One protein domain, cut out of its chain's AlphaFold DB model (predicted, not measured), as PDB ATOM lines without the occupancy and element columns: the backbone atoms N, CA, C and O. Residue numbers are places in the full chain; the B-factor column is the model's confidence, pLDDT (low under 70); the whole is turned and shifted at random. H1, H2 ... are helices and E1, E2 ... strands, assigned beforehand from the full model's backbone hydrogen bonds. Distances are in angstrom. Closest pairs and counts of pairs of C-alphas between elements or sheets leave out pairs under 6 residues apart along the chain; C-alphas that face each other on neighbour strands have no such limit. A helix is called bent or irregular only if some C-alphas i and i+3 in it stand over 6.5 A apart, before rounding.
ATOM      1  N   TYR A  18     -25.654 -43.925  30.261       90.44
ATOM      2  CA  TYR A  18     -25.720 -42.629  30.923       90.44
ATOM      3  C   TYR A  18     -27.079 -42.475  31.584       90.44
ATOM      4  O   TYR A  18     -28.102 -42.720  30.945       90.44
ATOM      5  N   MET A  19     -27.070 -42.063  32.843       89.00
ATOM      6  CA  MET A  19     -28.266 -41.843  33.636       89.00
ATOM      7  C   MET A  19     -28.375 -40.373  34.005       89.00
ATOM      8  O   MET A  19     -27.378 -39.713  34.306       89.00
ATOM      9  N   GLN A  20     -29.605 -39.879  33.957       89.19
ATOM     10  CA  GLN A  20     -29.987 -38.560  34.426       89.19
ATOM     11  C   GLN A  20     -31.214 -38.733  35.309       89.19
ATOM     12  O   GLN A  20     -32.195 -39.344  34.882       89.19
ATOM     13  N   TRP A  21     -31.126 -38.226  36.528       88.81
ATOM     14  CA  TRP A  21     -32.196 -38.227  37.506       88.81
ATOM     15  C   TRP A  21     -32.620 -36.805  37.790       88.81
ATOM     16  O   TRP A  21     -31.786 -35.942  38.057       88.81
ATOM     17  N   GLU A  22     -33.924 -36.612  37.729       88.44
ATOM     18  CA  GLU A  22     -34.609 -35.377  38.059       88.44
ATOM     19  C   GLU A  22     -35.453 -35.697  39.286       88.44
ATOM     20  O   GLU A  22     -36.227 -36.660  39.279       88.44
ATOM     21  N   PHE A  23     -35.226 -34.960  40.367       84.38
ATOM     22  CA  PHE A  23     -36.008 -35.123  41.586       84.38
ATOM     23  C   PHE A  23     -37.286 -34.296  41.500       84.38
ATOM     24  O   PHE A  23     -37.391 -33.365  40.703       84.38
ATOM     25  N   ASP A  24     -38.267 -34.615  42.342       88.38
ATOM     26  CA  ASP A  24     -39.433 -33.752  42.480       88.38
ATOM     27  C   ASP A  24     -39.029 -32.365  43.028       88.38
ATOM     28  O   ASP A  24     -37.954 -32.226  43.630       88.38
ATOM     29  N   PRO A  25     -39.868 -31.329  42.839       90.31
ATOM     30  CA  PRO A  25     -39.545 -29.977  43.283       90.31
ATOM     31  C   PRO A  25     -39.229 -29.882  44.778       90.31
ATOM     32  O   PRO A  25     -38.259 -29.237  45.159       90.31
ATOM     33  N   MET A  26     -39.998 -30.558  45.639       90.38
ATOM     34  CA  MET A  26     -39.829 -30.448  47.090       90.38
ATOM     35  C   MET A  26     -38.484 -31.029  47.529       90.38
ATOM     36  O   MET A  26     -37.754 -30.409  48.307       90.38
ATOM     37  N   PHE A  27     -38.137 -32.204  47.008       90.38
ATOM     38  CA  PHE A  27     -36.861 -32.839  47.306       90.38
ATOM     39  C   PHE A  27     -35.677 -32.088  46.680       90.38
ATOM     40  O   PHE A  27     -34.632 -31.934  47.320       90.38
ATOM     41  N   SER A  28     -35.857 -31.548  45.469       94.00
ATOM     42  CA  SER A  28     -34.879 -30.670  44.816       94.00
ATOM     43  C   SER A  28     -34.565 -29.452  45.677       94.00
ATOM     44  O   SER A  28     -33.396 -29.232  45.991       94.00
ATOM     45  N   SER A  29     -35.580 -28.717  46.144       94.88
ATOM     46  CA  SER A  29     -35.384 -27.536  46.994       94.88
ATOM     47  C   SER A  29     -34.632 -27.868  48.283       94.88
ATOM     48  O   SER A  29     -33.756 -27.110  48.691       94.88
ATOM     49  N   GLN A  30     -34.919 -29.014  48.914       95.38
ATOM     50  CA  GLN A  30     -34.207 -29.442  50.121       95.38
ATOM     51  C   GLN A  30     -32.715 -29.682  49.852       95.38
ATOM     52  O   GLN A  30     -31.868 -29.257  50.640       95.38
ATOM     53  N   LEU A  31     -32.375 -30.376  48.762       95.94
ATOM     54  CA  LEU A  31     -30.978 -30.628  48.414       95.94
ATOM     55  C   LEU A  31     -30.268 -29.350  47.958       95.94
ATOM     56  O   LEU A  31     -29.140 -29.115  48.377       95.94
ATOM     57  N   ILE A  32     -30.920 -28.497  47.170       96.94
ATOM     58  CA  ILE A  32     -30.356 -27.202  46.767       96.94
ATOM     59  C   ILE A  32     -30.044 -26.367  48.012       96.94
ATOM     60  O   ILE A  32     -28.894 -25.993  48.202       96.94
ATOM     61  N   TYR A  33     -31.000 -26.196  48.929       96.69
ATOM     62  CA  TYR A  33     -30.791 -25.451  50.175       96.69
ATOM     63  C   TYR A  33     -29.615 -25.980  51.018       96.69
ATOM     64  O   TYR A  33     -28.875 -25.210  51.623       96.69
ATOM     65  N   ASN A  34     -29.433 -27.302  51.069       96.75
ATOM     66  CA  ASN A  34     -28.386 -27.914  51.888       96.75
ATOM     67  C   ASN A  34     -26.981 -27.819  51.274       96.75
ATOM     68  O   ASN A  34     -26.002 -27.856  52.022       96.75
ATOM     69  N   TYR A  35     -26.873 -27.780  49.944       97.44
ATOM     70  CA  TYR A  35     -25.597 -27.951  49.242       97.44
ATOM     71  C   TYR A  35     -25.182 -26.745  48.388       97.44
ATOM     72  O   TYR A  35     -23.993 -26.622  48.121       97.44
ATOM     73  N   ASP A  36     -26.097 -25.863  47.978       97.31
ATOM     74  CA  ASP A  36     -25.795 -24.591  47.296       97.31
ATOM     75  C   ASP A  36     -25.460 -23.520  48.344       97.31
ATOM     76  O   ASP A  36     -26.254 -22.645  48.685       97.31
ATOM     77  N   THR A  37     -24.284 -23.654  48.951       96.81
ATOM     78  CA  THR A  37     -23.895 -22.918  50.161       96.81
ATOM     79  C   THR A  37     -23.751 -21.415  49.945       96.81
ATOM     80  O   THR A  37     -23.945 -20.640  50.885       96.81
ATOM     81  N   ASP A  38     -23.428 -20.992  48.724       96.94
ATOM     82  CA  ASP A  38     -23.337 -19.581  48.353       96.94
ATOM     83  C   ASP A  38     -24.629 -19.027  47.716       96.94
ATOM     84  O   ASP A  38     -24.705 -17.824  47.454       96.94
ATOM     85  N   ASN A  39     -25.667 -19.865  47.572       96.00
ATOM     86  CA  ASN A  39     -27.000 -19.533  47.056       96.00
ATOM     87  C   ASN A  39     -26.983 -18.903  45.651       96.00
ATOM     88  O   ASN A  39     -27.777 -18.005  45.349       96.00
ATOM     89  N   ASN A  40     -26.051 -19.315  44.790       97.00
ATOM     90  CA  ASN A  40     -25.912 -18.767  43.440       97.00
ATOM     91  C   ASN A  40     -26.688 -19.578  42.369       97.00
ATOM     92  O   ASN A  40     -26.686 -19.213  41.179       97.00
ATOM     93  N   MET A  41     -27.365 -20.660  42.779       96.44
ATOM     94  CA  MET A  41     -28.095 -21.610  41.932       96.44
ATOM     95  C   MET A  41     -27.198 -22.338  40.917       96.44
ATOM     96  O   MET A  41     -27.620 -22.654  39.799       96.44
ATOM     97  N   ILE A  42     -25.930 -22.561  41.256       96.94
ATOM     98  CA  ILE A  42     -24.912 -23.222  40.435       96.94
ATOM     99  C   ILE A  42     -23.958 -23.980  41.359       96.94
ATOM    100  O   ILE A  42     -23.043 -23.403  41.938       96.94
ATOM    101  N   PHE A  43     -24.051 -25.310  41.360       96.50
ATOM    102  CA  PHE A  43     -23.091 -26.112  42.111       96.50
ATOM    103  C   PHE A  43     -21.658 -25.904  41.619       96.50
ATOM    104  O   PHE A  43     -21.272 -26.286  40.506       96.50
ATOM    105  N   SER A  44     -20.831 -25.361  42.503       97.44
ATOM    106  CA  SER A  44     -19.387 -25.353  42.348       97.44
ATOM    107  C   SER A  44     -18.824 -26.779  42.406       97.44
ATOM    108  O   SER A  44     -19.493 -27.761  42.749       97.44
ATOM    109  N   LYS A  45     -17.527 -26.920  42.100       96.00
ATOM    110  CA  LYS A  45     -16.833 -28.211  42.241       96.00
ATOM    111  C   LYS A  45     -16.851 -28.729  43.680       96.00
ATOM    112  O   LYS A  45     -16.925 -29.939  43.866       96.00
ATOM    113  N   SER A  46     -16.752 -27.831  44.664       97.25
ATOM    114  CA  SER A  46     -16.752 -28.207  46.080       97.25
ATOM    115  C   SER A  46     -18.132 -28.690  46.504       97.25
ATOM    116  O   SER A  46     -18.255 -29.764  47.074       97.25
ATOM    117  N   GLU A  47     -19.180 -27.954  46.139       97.75
ATOM    118  CA  GLU A  47     -20.559 -28.303  46.495       97.75
ATOM    119  C   GLU A  47     -21.016 -29.588  45.801       97.75
ATOM    120  O   GLU A  47     -21.634 -30.448  46.422       97.75
ATOM    121  N   THR A  48     -20.612 -29.791  44.540       97.44
ATOM    122  CA  THR A  48     -20.835 -31.066  43.840       97.44
ATOM    123  C   THR A  48     -20.145 -32.233  44.555       97.44
ATOM    124  O   THR A  48     -20.710 -33.325  44.632       97.44
ATOM    125  N   ALA A  49     -18.922 -32.040  45.065       97.06
ATOM    126  CA  ALA A  49     -18.195 -33.080  45.797       97.06
ATOM    127  C   ALA A  49     -18.849 -33.396  47.152       97.06
ATOM    128  O   ALA A  49     -18.940 -34.566  47.538       97.06
ATOM    129  N   ASP A  50     -19.360 -32.375  47.834       97.44
ATOM    130  CA  ASP A  50     -20.113 -32.522  49.076       97.44
ATOM    131  C   ASP A  50     -21.435 -33.263  48.849       97.44
ATOM    132  O   ASP A  50     -21.677 -34.272  49.510       97.44
ATOM    133  N   LEU A  51     -22.242 -32.848  47.866       97.06
ATOM    134  CA  LEU A  51     -23.475 -33.544  47.478       97.06
ATOM    135  C   LEU A  51     -23.196 -34.998  47.078       97.06
ATOM    136  O   LEU A  51     -23.945 -35.909  47.437       97.06
ATOM    137  N   LYS A  52     -22.092 -35.242  46.360       96.75
ATOM    138  CA  LYS A  52     -21.695 -36.600  45.989       96.75
ATOM    139  C   LYS A  52     -21.412 -37.453  47.227       96.75
ATOM    140  O   LYS A  52     -22.026 -38.500  47.400       96.75
ATOM    141  N   SER A  53     -20.485 -37.011  48.069       96.31
ATOM    142  CA  SER A  53     -19.991 -37.808  49.198       96.31
ATOM    143  C   SER A  53     -21.027 -37.996  50.306       96.31
ATOM    144  O   SER A  53     -21.058 -39.047  50.936       96.31
ATOM    145  N   LYS A  54     -21.885 -36.998  50.539       94.75
ATOM    146  CA  LYS A  54     -22.874 -37.019  51.626       94.75
ATOM    147  C   LYS A  54     -24.226 -37.600  51.216       94.75
ATOM    148  O   LYS A  54     -24.982 -38.004  52.093       94.75
ATOM    149  N   TYR A  55     -24.547 -37.634  49.920       93.44
ATOM    150  CA  TYR A  55     -25.852 -38.100  49.445       93.44
ATOM    151  C   TYR A  55     -25.750 -39.126  48.311       93.44
ATOM    152  O   TYR A  55     -26.229 -40.248  48.467       93.44
ATOM    153  N   PHE A  56     -25.100 -38.797  47.188       94.81
ATOM    154  CA  PHE A  56     -25.053 -39.704  46.030       94.81
ATOM    155  C   PHE A  56     -24.396 -41.053  46.351       94.81
ATOM    156  O   PHE A  56     -24.902 -42.092  45.941       94.81
ATOM    157  N   ASP A  57     -23.291 -41.052  47.096       94.31
ATOM    158  CA  ASP A  57     -22.544 -42.277  47.397       94.31
ATOM    159  C   ASP A  57     -23.363 -43.246  48.268       94.31
ATOM    160  O   ASP A  57     -23.327 -44.453  48.031       94.31
ATOM    161  N   MET A  58     -24.212 -42.728  49.164       91.81
ATOM    162  CA  MET A  58     -25.180 -43.538  49.914       91.81
ATOM    163  C   MET A  58     -26.215 -44.196  48.985       91.81
ATOM    164  O   MET A  58     -26.556 -45.366  49.161       91.81
ATOM    165  N   LEU A  59     -26.691 -43.478  47.958       89.81
ATOM    166  CA  LEU A  59     -27.572 -44.075  46.948       89.81
ATOM    167  C   LEU A  59     -26.847 -45.182  46.181       89.81
ATOM    168  O   LEU A  59     -27.433 -46.235  45.943       89.81
ATOM    169  N   VAL A  60     -25.573 -44.979  45.830       91.56
ATOM    170  CA  VAL A  60     -24.764 -45.983  45.121       91.56
ATOM    171  C   VAL A  60     -24.613 -47.268  45.934       91.56
ATOM    172  O   VAL A  60     -24.769 -48.357  45.373       91.56
ATOM    173  N   GLU A  61     -24.368 -47.161  47.241       88.38
ATOM    174  CA  GLU A  61     -24.319 -48.311  48.156       88.38
ATOM    175  C   GLU A  61     -25.633 -49.109  48.151       88.38
ATOM    176  O   GLU A  61     -25.610 -50.341  48.144       88.38
ATOM    177  N   GLY A  62     -26.769 -48.411  48.060       85.44
ATOM    178  CA  GLY A  62     -28.110 -48.994  47.946       85.44
ATOM    179  C   GLY A  62     -28.495 -49.500  46.551       85.44
ATOM    180  O   GLY A  62     -29.634 -49.911  46.348       85.44
ATOM    181  N   GLY A  63     -27.587 -49.474  45.573       87.00
ATOM    182  CA  GLY A  63     -27.890 -49.893  44.200       87.00
ATOM    183  C   GLY A  63     -28.478 -48.809  43.309       87.00
ATOM    184  O   GLY A  63     -28.965 -49.118  42.224       87.00
ATOM    185  N   TYR A  64     -28.462 -47.559  43.781       89.75
ATOM    186  CA  TYR A  64     -28.942 -46.366  43.093       89.75
ATOM    187  C   TYR A  64     -30.281 -46.640  42.390       89.75
ATOM    188  O   TYR A  64     -30.452 -46.349  41.213       89.75
ATOM    189  N   TYR A  65     -31.214 -47.281  43.103       86.12
ATOM    190  CA  TYR A  65     -32.556 -47.625  42.617       86.12
ATOM    191  C   TYR A  65     -32.587 -48.320  41.254       86.12
ATOM    192  O   TYR A  65     -33.580 -48.222  40.546       86.12
ATOM    193  N   THR A  66     -31.506 -48.982  40.842       88.38
ATOM    194  CA  THR A  66     -31.356 -49.467  39.476       88.38
ATOM    195  C   THR A  66     -31.086 -50.957  39.456       88.38
ATOM    196  O   THR A  66     -30.140 -51.467  40.057       88.38
ATOM    197  N   GLU A  67     -31.866 -51.659  38.649       91.06
ATOM    198  CA  GLU A  67     -31.563 -53.013  38.231       91.06
ATOM    199  C   GLU A  67     -31.055 -53.010  36.791       91.06
ATOM    200  O   GLU A  67     -31.615 -52.343  35.929       91.06
ATOM    201  N   ILE A  68     -29.990 -53.765  36.518       92.75
ATOM    202  CA  ILE A  68     -29.452 -53.962  35.168       92.75
ATOM    203  C   ILE A  68     -29.343 -55.460  34.923       92.75
ATOM    204  O   ILE A  68     -28.786 -56.188  35.749       92.75
ATOM    205  N   GLN A  69     -29.831 -55.921  33.775       94.81
ATOM    206  CA  GLN A  69     -29.689 -57.296  33.321       94.81
ATOM    207  C   GLN A  69     -29.109 -57.341  31.904       94.81
ATOM    208  O   GLN A  69     -29.503 -56.566  31.029       94.81
ATOM    209  N   ILE A  70     -28.193 -58.285  31.685       94.69
ATOM    210  CA  ILE A  70     -27.604 -58.613  30.381       94.69
ATOM    211  C   ILE A  70     -27.989 -60.048  30.059       94.69
ATOM    212  O   ILE A  70     -27.679 -60.946  30.841       94.69
ATOM    213  N   ASP A  71     -28.684 -60.270  28.946       94.12
ATOM    214  CA  ASP A  71     -29.182 -61.597  28.556       94.12
ATOM    215  C   ASP A  71     -29.897 -62.311  29.723       94.12
ATOM    216  O   ASP A  71     -29.622 -63.466  30.057       94.12
ATOM    217  N   SER A  72     -30.787 -61.564  30.392       93.12
ATOM    218  CA  SER A  72     -31.569 -61.985  31.567       93.12
ATOM    219  C   SER A  72     -30.753 -62.333  32.821       93.12
ATOM    220  O   SER A  72     -31.296 -62.871  33.786       93.12
ATOM    221  N   LYS A  73     -29.452 -62.027  32.849       94.25
ATOM    222  CA  LYS A  73     -28.603 -62.163  34.040       94.25
ATOM    223  C   LYS A  73     -28.434 -60.813  34.718       94.25
ATOM    224  O   LYS A  73     -27.918 -59.875  34.114       94.25
ATOM    225  N   LYS A  74     -28.830 -60.734  35.989       92.81
ATOM    226  CA  LYS A  74     -28.665 -59.534  36.813       92.81
ATOM    227  C   LYS A  74     -27.184 -59.208  37.011       92.81
ATOM    228  O   LYS A  74     -26.397 -60.060  37.422       92.81
ATOM    229  N   MET A  75     -26.821 -57.963  36.728       91.12
ATOM    230  CA  MET A  75     -25.491 -57.426  36.986       91.12
ATOM    231  C   MET A  75     -25.358 -57.071  38.461       91.12
ATOM    232  O   MET A  75     -26.275 -56.523  39.075       91.12
ATOM    233  N   LYS A  76     -24.189 -57.352  39.040       87.44
ATOM    234  CA  LYS A  76     -23.876 -56.906  40.397       87.44
ATOM    235  C   LYS A  76     -23.564 -55.411  40.363       87.44
ATOM    236  O   LYS A  76     -22.529 -55.044  39.820       87.44
ATOM    237  N   ASN A  77     -24.472 -54.615  40.928       84.88
ATOM    238  CA  ASN A  77     -24.408 -53.169  41.175       84.88
ATOM    239  C   ASN A  77     -23.132 -52.454  40.655       84.88
ATOM    240  O   ASN A  77     -22.183 -52.267  41.425       84.88
ATOM    241  N   PRO A  78     -23.050 -52.129  39.351       90.69
ATOM    242  CA  PRO A  78     -21.864 -51.500  38.776       90.69
ATOM    243  C   PRO A  78     -21.676 -50.075  39.307       90.69
ATOM    244  O   PRO A  78     -22.616 -49.293  39.354       90.69
ATOM    245  N   LEU A  79     -20.441 -49.722  39.675       93.38
ATOM    246  CA  LEU A  79     -20.139 -48.422  40.276       93.38
ATOM    247  C   LEU A  79     -20.261 -47.278  39.253       93.38
ATOM    248  O   LEU A  79     -19.520 -47.278  38.262       93.38
ATOM    249  N   PRO A  80     -21.128 -46.276  39.491       94.25
ATOM    250  CA  PRO A  80     -21.208 -45.097  38.643       94.25
ATOM    251  C   PRO A  80     -19.934 -44.248  38.679       94.25
ATOM    252  O   PRO A  80     -19.271 -44.103  39.707       94.25
ATOM    253  N   VAL A  81     -19.622 -43.615  37.553       94.06
ATOM    254  CA  VAL A  81     -18.508 -42.677  37.380       94.06
ATOM    255  C   VAL A  81     -18.991 -41.383  36.726       94.06
ATOM    256  O   VAL A  81     -20.105 -41.301  36.214       94.06
ATOM    257  N   SER A  82     -18.128 -40.364  36.688       94.00
ATOM    258  CA  SER A  82     -18.417 -39.077  36.029       94.00
ATOM    259  C   SER A  82     -19.658 -38.357  36.576       94.00
ATOM    260  O   SER A  82     -20.379 -37.719  35.810       94.00
ATOM    261  N   PHE A  83     -19.898 -38.467  37.886       95.94
ATOM    262  CA  PHE A  83     -20.998 -37.791  38.568       95.94
ATOM    263  C   PHE A  83     -20.954 -36.268  38.363       95.94
ATOM    264  O   PHE A  83     -19.889 -35.649  38.468       95.94
ATOM    265  N   LYS A  84     -22.119 -35.678  38.095       95.62
ATOM    266  CA  LYS A  84     -22.358 -34.238  37.990       95.62
ATOM    267  C   LYS A  84     -23.721 -33.894  38.577       95.62
ATOM    268  O   LYS A  84     -24.667 -34.663  38.423       95.62
ATOM    269  N   ALA A  85     -23.819 -32.704  39.155       95.81
ATOM    270  CA  ALA A  85     -25.068 -32.107  39.595       95.81
ATOM    271  C   ALA A  85     -25.244 -30.740  38.929       95.81
ATOM    272  O   ALA A  85     -24.287 -29.974  38.813       95.81
ATOM    273  N   THR A  86     -26.457 -30.450  38.476       95.81
ATOM    274  CA  THR A  86     -26.851 -29.157  37.911       95.81
ATOM    275  C   THR A  86     -28.239 -28.793  38.409       95.81
ATOM    276  O   THR A  86     -29.016 -29.681  38.750       95.81
ATOM    277  N   ILE A  87     -28.551 -27.503  38.429       95.62
ATOM    278  CA  ILE A  87     -29.876 -27.000  38.785       95.62
ATOM    279  C   ILE A  87     -30.525 -26.482  37.505       95.62
ATOM    280  O   ILE A  87     -29.923 -25.662  36.804       95.62
ATOM    281  N   ASP A  88     -31.719 -26.977  37.188       94.12
ATOM    282  CA  ASP A  88     -32.597 -26.298  36.245       94.12
ATOM    283  C   ASP A  88     -33.117 -25.030  36.920       94.12
ATOM    284  O   ASP A  88     -33.771 -25.098  37.956       94.12
ATOM    285  N   LYS A  89     -32.772 -23.864  36.372       91.69
ATOM    286  CA  LYS A  89     -33.124 -22.572  36.971       91.69
ATOM    287  C   LYS A  89     -34.557 -22.145  36.677       91.69
ATOM    288  O   LYS A  89     -35.031 -21.230  37.338       91.69
ATOM    289  N   GLU A  90     -35.204 -22.735  35.674       91.06
ATOM    290  CA  GLU A  90     -36.582 -22.383  35.326       91.06
ATOM    291  C   GLU A  90     -37.561 -23.036  36.306       91.06
ATOM    292  O   GLU A  90     -38.429 -22.352  36.845       91.06
ATOM    293  N   ASP A  91     -37.353 -24.323  36.593       90.62
ATOM    294  CA  ASP A  91     -38.234 -25.125  37.452       90.62
ATOM    295  C   ASP A  91     -37.642 -25.422  38.849       90.62
ATOM    296  O   ASP A  91     -38.265 -26.110  39.656       90.62
ATOM    297  N   GLU A  92     -36.432 -24.930  39.140       93.00
ATOM    298  CA  GLU A  92     -35.667 -25.185  40.378       93.00
ATOM    299  C   GLU A  92     -35.447 -26.681  40.679       93.00
ATOM    300  O   GLU A  92     -35.422 -27.126  41.830       93.00
ATOM    301  N   ILE A  93     -35.253 -27.477  39.626       93.81
ATOM    302  CA  ILE A  93     -35.083 -28.929  39.723       93.81
ATOM    303  C   ILE A  93     -33.608 -29.305  39.827       93.81
ATOM    304  O   ILE A  93     -32.775 -28.900  39.011       93.81
ATOM    305  N   LEU A  94     -33.282 -30.153  40.805       94.44
ATOM    306  CA  LEU A  94     -31.975 -30.790  40.880       94.44
ATOM    307  C   LEU A  94     -31.886 -31.898  39.832       94.44
ATOM    308  O   LEU A  94     -32.650 -32.864  39.851       94.44
ATOM    309  N   ILE A  95     -30.862 -31.802  38.991       93.94
ATOM    310  CA  ILE A  95     -30.517 -32.814  38.001       93.94
ATOM    311  C   ILE A  95     -29.188 -33.458  38.395       93.94
ATOM    312  O   ILE A  95     -28.130 -32.825  38.360       93.94
ATOM    313  N   MET A  96     -29.228 -34.746  38.725       94.31
ATOM    314  CA  MET A  96     -28.038 -35.574  38.912       94.31
ATOM    315  C   MET A  96     -27.771 -36.382  37.649       94.31
ATOM    316  O   MET A  96     -28.673 -36.999  37.091       94.31
ATOM    317  N   SER A  97     -26.521 -36.432  37.200       93.50
ATOM    318  CA  SER A  97     -26.146 -37.240  36.044       93.50
ATOM    319  C   SER A  97     -24.839 -37.986  36.248       93.50
ATOM    320  O   SER A  97     -23.915 -37.500  36.900       93.50
ATOM    321  N   PHE A  98     -24.774 -39.202  35.717       94.06
ATOM    322  CA  PHE A  98     -23.645 -40.106  35.907       94.06
ATOM    323  C   PHE A  98     -23.599 -41.177  34.814       94.06
ATOM    324  O   PHE A  98     -24.545 -41.385  34.054       94.06
ATOM    325  N   PHE A  99     -22.464 -41.863  34.722       93.25
ATOM    326  CA  PHE A  99     -22.234 -42.936  33.764       93.25
ATOM    327  C   PHE A  99     -22.013 -44.259  34.482       93.25
ATOM    328  O   PHE A  99     -21.173 -44.345  35.370       93.25
ATOM    329  N   VAL A 100     -22.724 -45.298  34.062       93.62
ATOM    330  CA  VAL A 100     -22.579 -46.652  34.590       93.62
ATOM    331  C   VAL A 100     -21.785 -47.485  33.577       93.62
ATOM    332  O   VAL A 100     -22.322 -47.812  32.511       93.62
ATOM    333  N   PRO A 101     -20.510 -47.809  33.855       93.12
ATOM    334  CA  PRO A 101     -19.683 -48.609  32.961       93.12
ATOM    335  C   PRO A 101     -20.128 -50.078  32.979       93.12
ATOM    336  O   PRO A 101     -20.306 -50.664  34.044       93.12
ATOM    337  N   LEU A 102     -20.286 -50.680  31.796       92.56
ATOM    338  CA  LEU A 102     -20.762 -52.064  31.633       92.56
ATOM    339  C   LEU A 102     -19.824 -52.943  30.791       92.56
ATOM    340  O   LEU A 102     -19.703 -54.126  31.083       92.56
ATOM    341  N   SER A 103     -19.135 -52.377  29.790       91.81
ATOM    342  CA  SER A 103     -18.176 -53.089  28.914       91.81
ATOM    343  C   SER A 103     -18.704 -54.413  28.330       91.81
ATOM    344  O   SER A 103     -18.072 -55.461  28.444       91.81
ATOM    345  N   ILE A 104     -19.880 -54.367  27.710       93.06
ATOM    346  CA  ILE A 104     -20.563 -55.523  27.129       93.06
ATOM    347  C   ILE A 104     -20.101 -55.722  25.679       93.06
ATOM    348  O   ILE A 104     -20.390 -54.863  24.837       93.06
ATOM    349  N   PRO A 105     -19.410 -56.829  25.357       92.50
ATOM    350  CA  PRO A 105     -18.920 -57.069  24.009       92.50
ATOM    351  C   PRO A 105     -20.060 -57.366  23.033       92.50
ATOM    352  O   PRO A 105     -21.123 -57.853  23.424       92.50
ATOM    353  N   TYR A 106     -19.831 -57.123  21.741       91.38
ATOM    354  CA  TYR A 106     -20.769 -57.583  20.718       91.38
ATOM    355  C   TYR A 106     -20.877 -59.113  20.691       91.38
ATOM    356  O   TYR A 106     -19.879 -59.832  20.743       91.38
ATOM    357  N   SER A 107     -22.103 -59.592  20.513       91.06
ATOM    358  CA  SER A 107     -22.432 -60.978  20.185       91.06
ATOM    359  C   SER A 107     -23.362 -61.009  18.963       91.06
ATOM    360  O   SER A 107     -23.659 -59.961  18.383       91.06
ATOM    361  N   SER A 108     -23.845 -62.191  18.560       88.62
ATOM    362  CA  SER A 108     -24.864 -62.289  17.502       88.62
ATOM    363  C   SER A 108     -26.118 -61.473  17.840       88.62
ATOM    364  O   SER A 108     -26.719 -60.871  16.949       88.62
ATOM    365  N   SER A 109     -26.479 -61.412  19.124       92.75
ATOM    366  CA  SER A 109     -27.571 -60.612  19.666       92.75
ATOM    367  C   SER A 109     -27.435 -60.539  21.187       92.75
ATOM    368  O   SER A 109     -27.533 -61.566  21.851       92.75
ATOM    369  N   THR A 110     -27.292 -59.334  21.736       93.62
ATOM    370  CA  THR A 110     -27.226 -59.087  23.184       93.62
ATOM    371  C   THR A 110     -28.449 -58.301  23.637       93.62
ATOM    372  O   THR A 110     -28.790 -57.282  23.033       93.62
ATOM    373  N   SER A 111     -29.111 -58.754  24.701       94.31
ATOM    374  CA  SER A 111     -30.277 -58.086  25.287       94.31
ATOM    375  C   SER A 111     -29.906 -57.317  26.548       94.31
ATOM    376  O   SER A 111     -29.391 -57.879  27.509       94.31
ATOM    377  N   MET A 112     -30.223 -56.028  26.544       94.38
ATOM    378  CA  MET A 112     -30.144 -55.131  27.686       94.38
ATOM    379  C   MET A 112     -31.519 -54.962  28.298       94.38
ATOM    380  O   MET A 112     -32.489 -54.694  27.589       94.38
ATOM    381  N   TYR A 113     -31.570 -55.022  29.616       92.94
ATOM    382  CA  TYR A 113     -32.678 -54.521  30.409       92.94
ATOM    383  C   TYR A 113     -32.102 -53.666  31.527       92.94
ATOM    384  O   TYR A 113     -31.100 -54.030  32.144       92.94
ATOM    385  N   TYR A 114     -32.719 -52.525  31.785       89.50
ATOM    386  CA  TYR A 114     -32.531 -51.827  33.039       89.50
ATOM    387  C   TYR A 114     -33.844 -51.218  33.498       89.50
ATOM    388  O   TYR A 114     -34.668 -50.802  32.678       89.50
ATOM    389  N   SER A 115     -34.023 -51.172  34.809       87.44
ATOM    390  CA  SER A 115     -35.170 -50.537  35.428       87.44
ATOM    391  C   SER A 115     -34.766 -49.675  36.606       87.44
ATOM    392  O   SER A 115     -33.806 -49.993  37.308       87.44
ATOM    393  N   VAL A 116     -35.491 -48.573  36.795       83.81
ATOM    394  CA  VAL A 116     -35.352 -47.713  37.969       83.81
ATOM    395  C   VAL A 116     -36.563 -47.921  38.871       83.81
ATOM    396  O   VAL A 116     -37.690 -47.637  38.472       83.81
ATOM    397  N   SER A 117     -36.337 -48.456  40.067       76.62
ATOM    398  CA  SER A 117     -37.372 -48.694  41.073       76.62
ATOM    399  C   SER A 117     -36.784 -48.673  42.482       76.62
ATOM    400  O   SER A 117     -35.633 -49.053  42.700       76.62
ATOM    401  N   ASP A 118     -37.598 -48.265  43.450       72.50
ATOM    402  CA  ASP A 118     -37.288 -48.391  44.868       72.50
ATOM    403  C   ASP A 118     -38.142 -49.523  45.434       72.50
ATOM    404  O   ASP A 118     -39.355 -49.399  45.559       72.50
ATOM    405  N   SER A 119     -37.517 -50.658  45.750       62.75
ATOM    406  CA  SER A 119     -38.225 -51.795  46.348       62.75
ATOM    407  C   SER A 119     -38.529 -51.597  47.838       62.75
ATOM    408  O   SER A 119     -39.170 -52.452  48.446       62.75
ATOM    409  N   THR A 120     -38.017 -50.522  48.442       63.69
ATOM    410  CA  THR A 120     -38.116 -50.206  49.876       63.69
ATOM    411  C   THR A 120     -39.032 -49.022  50.177       63.69
ATOM    412  O   THR A 120     -39.466 -48.870  51.318       63.69
ATOM    413  N   SER A 121     -39.387 -48.229  49.164       59.88
ATOM    414  CA  SER A 121     -40.336 -47.120  49.253       59.88
ATOM    415  C   SER A 121     -41.524 -47.329  48.311       59.88
ATOM    416  O   SER A 121     -41.426 -47.991  47.286       59.88
ATOM    417  N   TYR A 122     -42.659 -46.701  48.624       54.53
ATOM    418  CA  TYR A 122     -43.812 -46.610  47.718       54.53
ATOM    419  C   TYR A 122     -43.654 -45.495  46.663       54.53
ATOM    420  O   TYR A 122     -44.613 -45.150  45.970       54.53
ATOM    421  N   THR A 123     -42.459 -44.907  46.542       60.78
ATOM    422  CA  THR A 123     -42.166 -43.850  45.571       60.78
ATOM    423  C   THR A 123     -42.113 -44.426  44.157       60.78
ATOM    424  O   THR A 123     -41.302 -45.295  43.846       60.78
ATOM    425  N   SER A 124     -42.978 -43.921  43.279       60.41
ATOM    426  CA  SER A 124     -42.955 -44.273  41.857       60.41
ATOM    427  C   SER A 124     -41.914 -43.432  41.121       60.41
ATOM    428  O   SER A 124     -41.904 -42.211  41.254       60.41
ATOM    429  N   PHE A 125     -41.077 -44.077  40.309       70.56
ATOM    430  CA  PHE A 125     -40.182 -43.393  39.376       70.56
ATOM    431  C   PHE A 125     -40.900 -43.198  38.049       70.56
ATOM    432  O   PHE A 125     -41.515 -44.126  37.521       70.56
ATOM    433  N   PHE A 126     -40.805 -41.993  37.500       71.19
ATOM    434  CA  PHE A 126     -41.300 -41.695  36.166       71.19
ATOM    435  C   PHE A 126     -40.121 -41.518  35.218       71.19
ATOM    436  O   PHE A 126     -39.212 -40.734  35.486       71.19
ATOM    437  N   ILE A 127     -40.145 -42.233  34.095       70.69
ATOM    438  CA  ILE A 127     -39.180 -42.021  33.017       70.69
ATOM    439  C   ILE A 127     -39.868 -41.200  31.919       70.69
ATOM    440  O   ILE A 127     -40.686 -41.745  31.175       70.69
ATOM    441  N   PRO A 128     -39.525 -39.906  31.750       71.12
ATOM    442  CA  PRO A 128     -40.092 -39.080  30.680       71.12
ATOM    443  C   PRO A 128     -39.565 -39.473  29.288       71.12
ATOM    444  O   PRO A 128     -40.054 -38.996  28.260       71.12
ATOM    445  N   GLN A 129     -38.544 -40.330  29.232       79.06
ATOM    446  CA  GLN A 129     -37.893 -40.750  28.001       79.06
ATOM    447  C   GLN A 129     -38.823 -41.611  27.133       79.06
ATOM    448  O   GLN A 129     -39.241 -42.694  27.520       79.06
ATOM    449  N   LYS A 130     -39.078 -41.151  25.904       80.94
ATOM    450  CA  LYS A 130     -39.903 -41.867  24.912       80.94
ATOM    451  C   LYS A 130     -39.097 -42.739  23.943       80.94
ATOM    452  O   LYS A 130     -39.670 -43.596  23.279       80.94
ATOM    453  N   ASP A 131     -37.785 -42.511  23.831       84.69
ATOM    454  CA  ASP A 131     -36.903 -43.261  22.927       84.69
ATOM    455  C   ASP A 131     -35.471 -43.389  23.472       84.69
ATOM    456  O   ASP A 131     -35.053 -42.604  24.318       84.69
ATOM    457  N   LEU A 132     -34.695 -44.357  22.982       85.50
ATOM    458  CA  LEU A 132     -33.292 -44.569  23.326       85.50
ATOM    459  C   LEU A 132     -32.412 -43.430  22.796       85.50
ATOM    460  O   LEU A 132     -32.334 -43.185  21.592       85.50
ATOM    461  N   ARG A 133     -31.658 -42.790  23.693       86.31
ATOM    462  CA  ARG A 133     -30.600 -41.836  23.329       86.31
ATOM    463  C   ARG A 133     -29.285 -42.583  23.096       86.31
ATOM    464  O   ARG A 133     -28.482 -42.758  24.008       86.31
ATOM    465  N   LEU A 134     -29.087 -43.055  21.869       86.50
ATOM    466  CA  LEU A 134     -27.924 -43.857  21.481       86.50
ATOM    467  C   LEU A 134     -26.788 -42.968  20.965       86.50
ATOM    468  O   LEU A 134     -27.018 -42.004  20.238       86.50
ATOM    469  N   LYS A 135     -25.547 -43.297  21.336       87.56
ATOM    470  CA  LYS A 135     -24.346 -42.575  20.904       87.56
ATOM    471  C   LYS A 135     -23.196 -43.547  20.685       87.56
ATOM    472  O   LYS A 135     -22.892 -44.345  21.567       87.56
ATOM    473  N   GLY A 136     -22.525 -43.437  19.545       87.31
ATOM    474  CA  GLY A 136     -21.428 -44.328  19.171       87.31
ATOM    475  C   GLY A 136     -21.515 -44.755  17.711       87.31
ATOM    476  O   GLY A 136     -22.170 -44.085  16.916       87.31
ATOM    477  N   SER A 137     -20.850 -45.857  17.383       85.88
ATOM    478  CA  SER A 137     -20.833 -46.485  16.055       85.88
ATOM    479  C   SER A 137     -20.983 -48.004  16.176       85.88
ATOM    480  O   SER A 137     -20.975 -48.532  17.286       85.88
ATOM    481  N   ASP A 138     -21.105 -48.687  15.035       88.75
ATOM    482  CA  ASP A 138     -20.966 -50.147  14.900       88.75
ATOM    483  C   ASP A 138     -22.049 -50.989  15.596       88.75
ATOM    484  O   ASP A 138     -21.858 -52.180  15.830       88.75
ATOM    485  N   TYR A 139     -23.211 -50.402  15.902       91.25
ATOM    486  CA  TYR A 139     -24.345 -51.099  16.510       91.25
ATOM    487  C   TYR A 139     -25.582 -51.083  15.612       91.25
ATOM    488  O   TYR A 139     -25.872 -50.111  14.918       91.25
ATOM    489  N   LYS A 140     -26.389 -52.135  15.721       92.38
ATOM    490  CA  LYS A 140     -27.745 -52.202  15.180       92.38
ATOM    491  C   LYS A 140     -28.711 -52.600  16.288       92.38
ATOM    492  O   LYS A 140     -28.516 -53.626  16.933       92.38
ATOM    493  N   ILE A 141     -29.763 -51.807  16.489       93.88
ATOM    494  CA  ILE A 141     -30.851 -52.147  17.416       93.88
ATOM    495  C   ILE A 141     -31.853 -53.050  16.699       93.88
ATOM    496  O   ILE A 141     -32.352 -52.704  15.630       93.88
ATOM    497  N   LEU A 142     -32.135 -54.207  17.290       92.56
ATOM    498  CA  LEU A 142     -33.049 -55.219  16.758       92.56
ATOM    499  C   LEU A 142     -34.453 -55.093  17.359       92.56
ATOM    500  O   LEU A 142     -35.448 -55.258  16.661       92.56
ATOM    501  N   LYS A 143     -34.532 -54.786  18.658       93.56
ATOM    502  CA  LYS A 143     -35.779 -54.613  19.411       93.56
ATOM    503  C   LYS A 143     -35.577 -53.545  20.478       93.56
ATOM    504  O   LYS A 143     -34.480 -53.436  21.019       93.56
ATOM    505  N   LYS A 144     -36.624 -52.782  20.791       94.19
ATOM    506  CA  LYS A 144     -36.658 -51.860  21.933       94.19
ATOM    507  C   LYS A 144     -38.032 -51.871  22.594       94.19
ATOM    508  O   LYS A 144     -39.040 -52.062  21.916       94.19
ATOM    509  N   HIS A 145     -38.055 -51.654  23.898       91.56
ATOM    510  CA  HIS A 145     -39.246 -51.421  24.695       91.56
ATOM    511  C   HIS A 145     -38.900 -50.414  25.789       91.56
ATOM    512  O   HIS A 145     -37.876 -50.545  26.453       91.56
ATOM    513  N   ILE A 146     -39.743 -49.402  25.940       89.50
ATOM    514  CA  ILE A 146     -39.634 -48.380  26.976       89.50
ATOM    515  C   ILE A 146     -41.038 -48.199  27.524       89.50
ATOM    516  O   ILE A 146     -41.977 -48.041  26.737       89.50
ATOM    517  N   ASN A 147     -41.182 -48.230  28.842       84.38
ATOM    518  CA  ASN A 147     -42.432 -47.880  29.495       84.38
ATOM    519  C   ASN A 147     -42.243 -46.694  30.444       84.38
ATOM    520  O   ASN A 147     -41.132 -46.306  30.798       84.38
ATOM    521  N   GLN A 148     -43.367 -46.102  30.839       76.50
ATOM    522  CA  GLN A 148     -43.396 -44.954  31.744       76.50
ATOM    523  C   GLN A 148     -43.036 -45.306  33.199       76.50
ATOM    524  O   GLN A 148     -42.811 -44.404  33.999       76.50
ATOM    525  N   PHE A 149     -42.987 -46.599  33.538       76.12
ATOM    526  CA  PHE A 149     -42.826 -47.121  34.900       76.12
ATOM    527  C   PHE A 149     -41.385 -47.501  35.233       76.12
ATOM    528  O   PHE A 149     -41.146 -48.339  36.099       76.12
ATOM    529  N   GLY A 150     -40.419 -46.912  34.539       77.69
ATOM    530  CA  GLY A 150     -39.026 -47.110  34.896       77.69
ATOM    531  C   GLY A 150     -38.299 -48.177  34.095       77.69
ATOM    532  O   GLY A 150     -37.108 -48.325  34.325       77.69
ATOM    533  N   GLU A 151     -38.937 -48.901  33.168       87.62
ATOM    534  CA  GLU A 151     -38.299 -50.027  32.474       87.62
ATOM    535  C   GLU A 151     -37.895 -49.705  31.036       87.62
ATOM    536  O   GLU A 151     -38.694 -49.254  30.207       87.62
ATOM    537  N   ILE A 152     -36.643 -50.027  30.714       90.62
ATOM    538  CA  ILE A 152     -36.083 -49.914  29.372       90.62
ATOM    539  C   ILE A 152     -35.399 -51.229  29.014       90.62
ATOM    540  O   ILE A 152     -34.503 -51.701  29.708       90.62
ATOM    541  N   SER A 153     -35.772 -51.803  27.873       93.19
ATOM    542  CA  SER A 153     -35.060 -52.937  27.291       93.19
ATOM    543  C   SER A 153     -34.796 -52.750  25.811       93.19
ATOM    544  O   SER A 153     -35.571 -52.129  25.081       93.19
ATOM    545  N   TYR A 154     -33.673 -53.284  25.349       94.25
ATOM    546  CA  TYR A 154     -33.335 -53.299  23.937       94.25
ATOM    547  C   TYR A 154     -32.364 -54.420  23.607       94.25
ATOM    548  O   TYR A 154     -31.527 -54.804  24.416       94.25
ATOM    549  N   THR A 155     -32.456 -54.921  22.384       94.81
ATOM    550  CA  THR A 155     -31.545 -55.931  21.851       94.81
ATOM    551  C   THR A 155     -30.678 -55.290  20.783       94.81
ATOM    552  O   THR A 155     -31.197 -54.593  19.907       94.81
ATOM    553  N   PHE A 156     -29.370 -55.523  20.841       94.19
ATOM    554  CA  PHE A 156     -28.408 -54.962  19.903       94.19
ATOM    555  C   PHE A 156     -27.450 -56.023  19.354       94.19
ATOM    556  O   PHE A 156     -27.217 -57.063  19.966       94.19
ATOM    557  N   THR A 157     -26.887 -55.744  18.185       94.44
ATOM    558  CA  THR A 157     -25.831 -56.540  17.547       94.44
ATOM    559  C   THR A 157     -24.826 -55.614  16.869       94.44
ATOM    560  O   THR A 157     -25.050 -54.399  16.808       94.44
ATOM    561  N   LYS A 158     -23.724 -56.173  16.370       93.31
ATOM    562  CA  LYS A 158     -22.759 -55.421  15.567       93.31
ATOM    563  C   LYS A 158     -23.357 -55.103  14.192       93.31
ATOM    564  O   LYS A 158     -24.008 -55.965  13.600       93.31
ATOM    565  N   GLN A 159     -23.179 -53.866  13.726       87.25
ATOM    566  CA  GLN A 159     -23.596 -53.444  12.381       87.25
ATOM    567  C   GLN A 159     -22.630 -53.936  11.302       87.25
ATOM    568  O   GLN A 159     -21.408 -53.965  11.572       87.25
TER     569      GLN A 159
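AT A GLANCE: This is residues 18 to 159 of the 159 residues of an uncharacterized protein of Spirochaetaceae bacterium 4572_7 (UniProt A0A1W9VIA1). Two antiparallel sheets sit roughly end to end in an elongated domain: a four-stranded sheet, E2, E5, E7 and E6, at one end, and a three-stranded sheet, E1, E4 and E3, towards the other, where the helices H1 and H2 pack on it. The long strand E4 runs from the small sheet towards the end with the larger one, and a long stretch without named elements, residues 117 to 138, loops along the body. The printed part has 142 residues, with two named helices and seven named strands in the order E1 H1 H2 E2 E3 E4 E5 E6 E7, and its class is mixed, helices and strands. The whole is compact, with a radius of gyration of the C-alphas of 16.7 A, and spans 53 by 32 by 29 A.

IN THESE COORDINATES: E1, residues 18 to 22, begins with C-alpha 18 at (-25.720, -42.629, 30.923). H1 follows at residues 25 to 35, 15.3 A long, and H2 at residues 45 to 61, 22.2 A. H2 has a kink of 39 degrees near residue 52 and is only just irregular, with C-alphas 54 and 57 6.8 A apart. E2 is residues 66 to 70, E3 residues 81 to 88 and E4 residues 93 to 105, 36.1 A long, ending at C-alpha 105 at (-18.920, -57.069, 24.009). E5 is residues 110 to 116. E6, residues 139 to 146, bends by 71 degrees at residue 142. E7, residues 151 to 158, is 23.6 A long and ends at C-alpha 158 at (-22.759, -55.421, 15.567).

HOW THE PARTS SIT: The twisted larger sheet runs E2, E5, E7, E6, with E2 and E6 as edge strands. N 67 and O 115 join E2 and E5 within hydrogen-bond range at 2.9 A, N 112 and O 154 join E5 and E7 at 2.8 A, and N 153 and O 145 join the hairpin E6 and E7 at 2.8 A. In the other sheet E4 is the inner strand: N 21 and O 96 of E1 and E4 are 2.8 A apart, and N 84 and O 97 of the hairpin E3 and E4 2.8 A. H1 and H2 are on this sheet, an arrangement of two layers, that is, helices on one face of a sheet. H1 runs across the strands at a height over the sheet of 9.2 A; the closest C-alphas of H1 and E4 are those of Ser 28 and Leu 94, 4.9 A. H2 touches H1 with residues 47 to 51 alone, at a steep tilt of 58 degrees, opposite ways; the closest C-alphas are those of Tyr 35 and Glu 47, 5.7 A. Every O i to N i+4 pair is within hydrogen-bond range in H1, and 11 of 13 in H2. E2 and E4 are only just apart, at 8.3 A.

THE WHOLE: The C-alphas of Asp 38 and Ser 108, the two farthest apart, are 52.7 A from each other. The printed part has no cut; the link E5 to E6, 22 residues, is long. The mean pLDDT of the printed part is 89.7, and residues 119 to 124 are under 70.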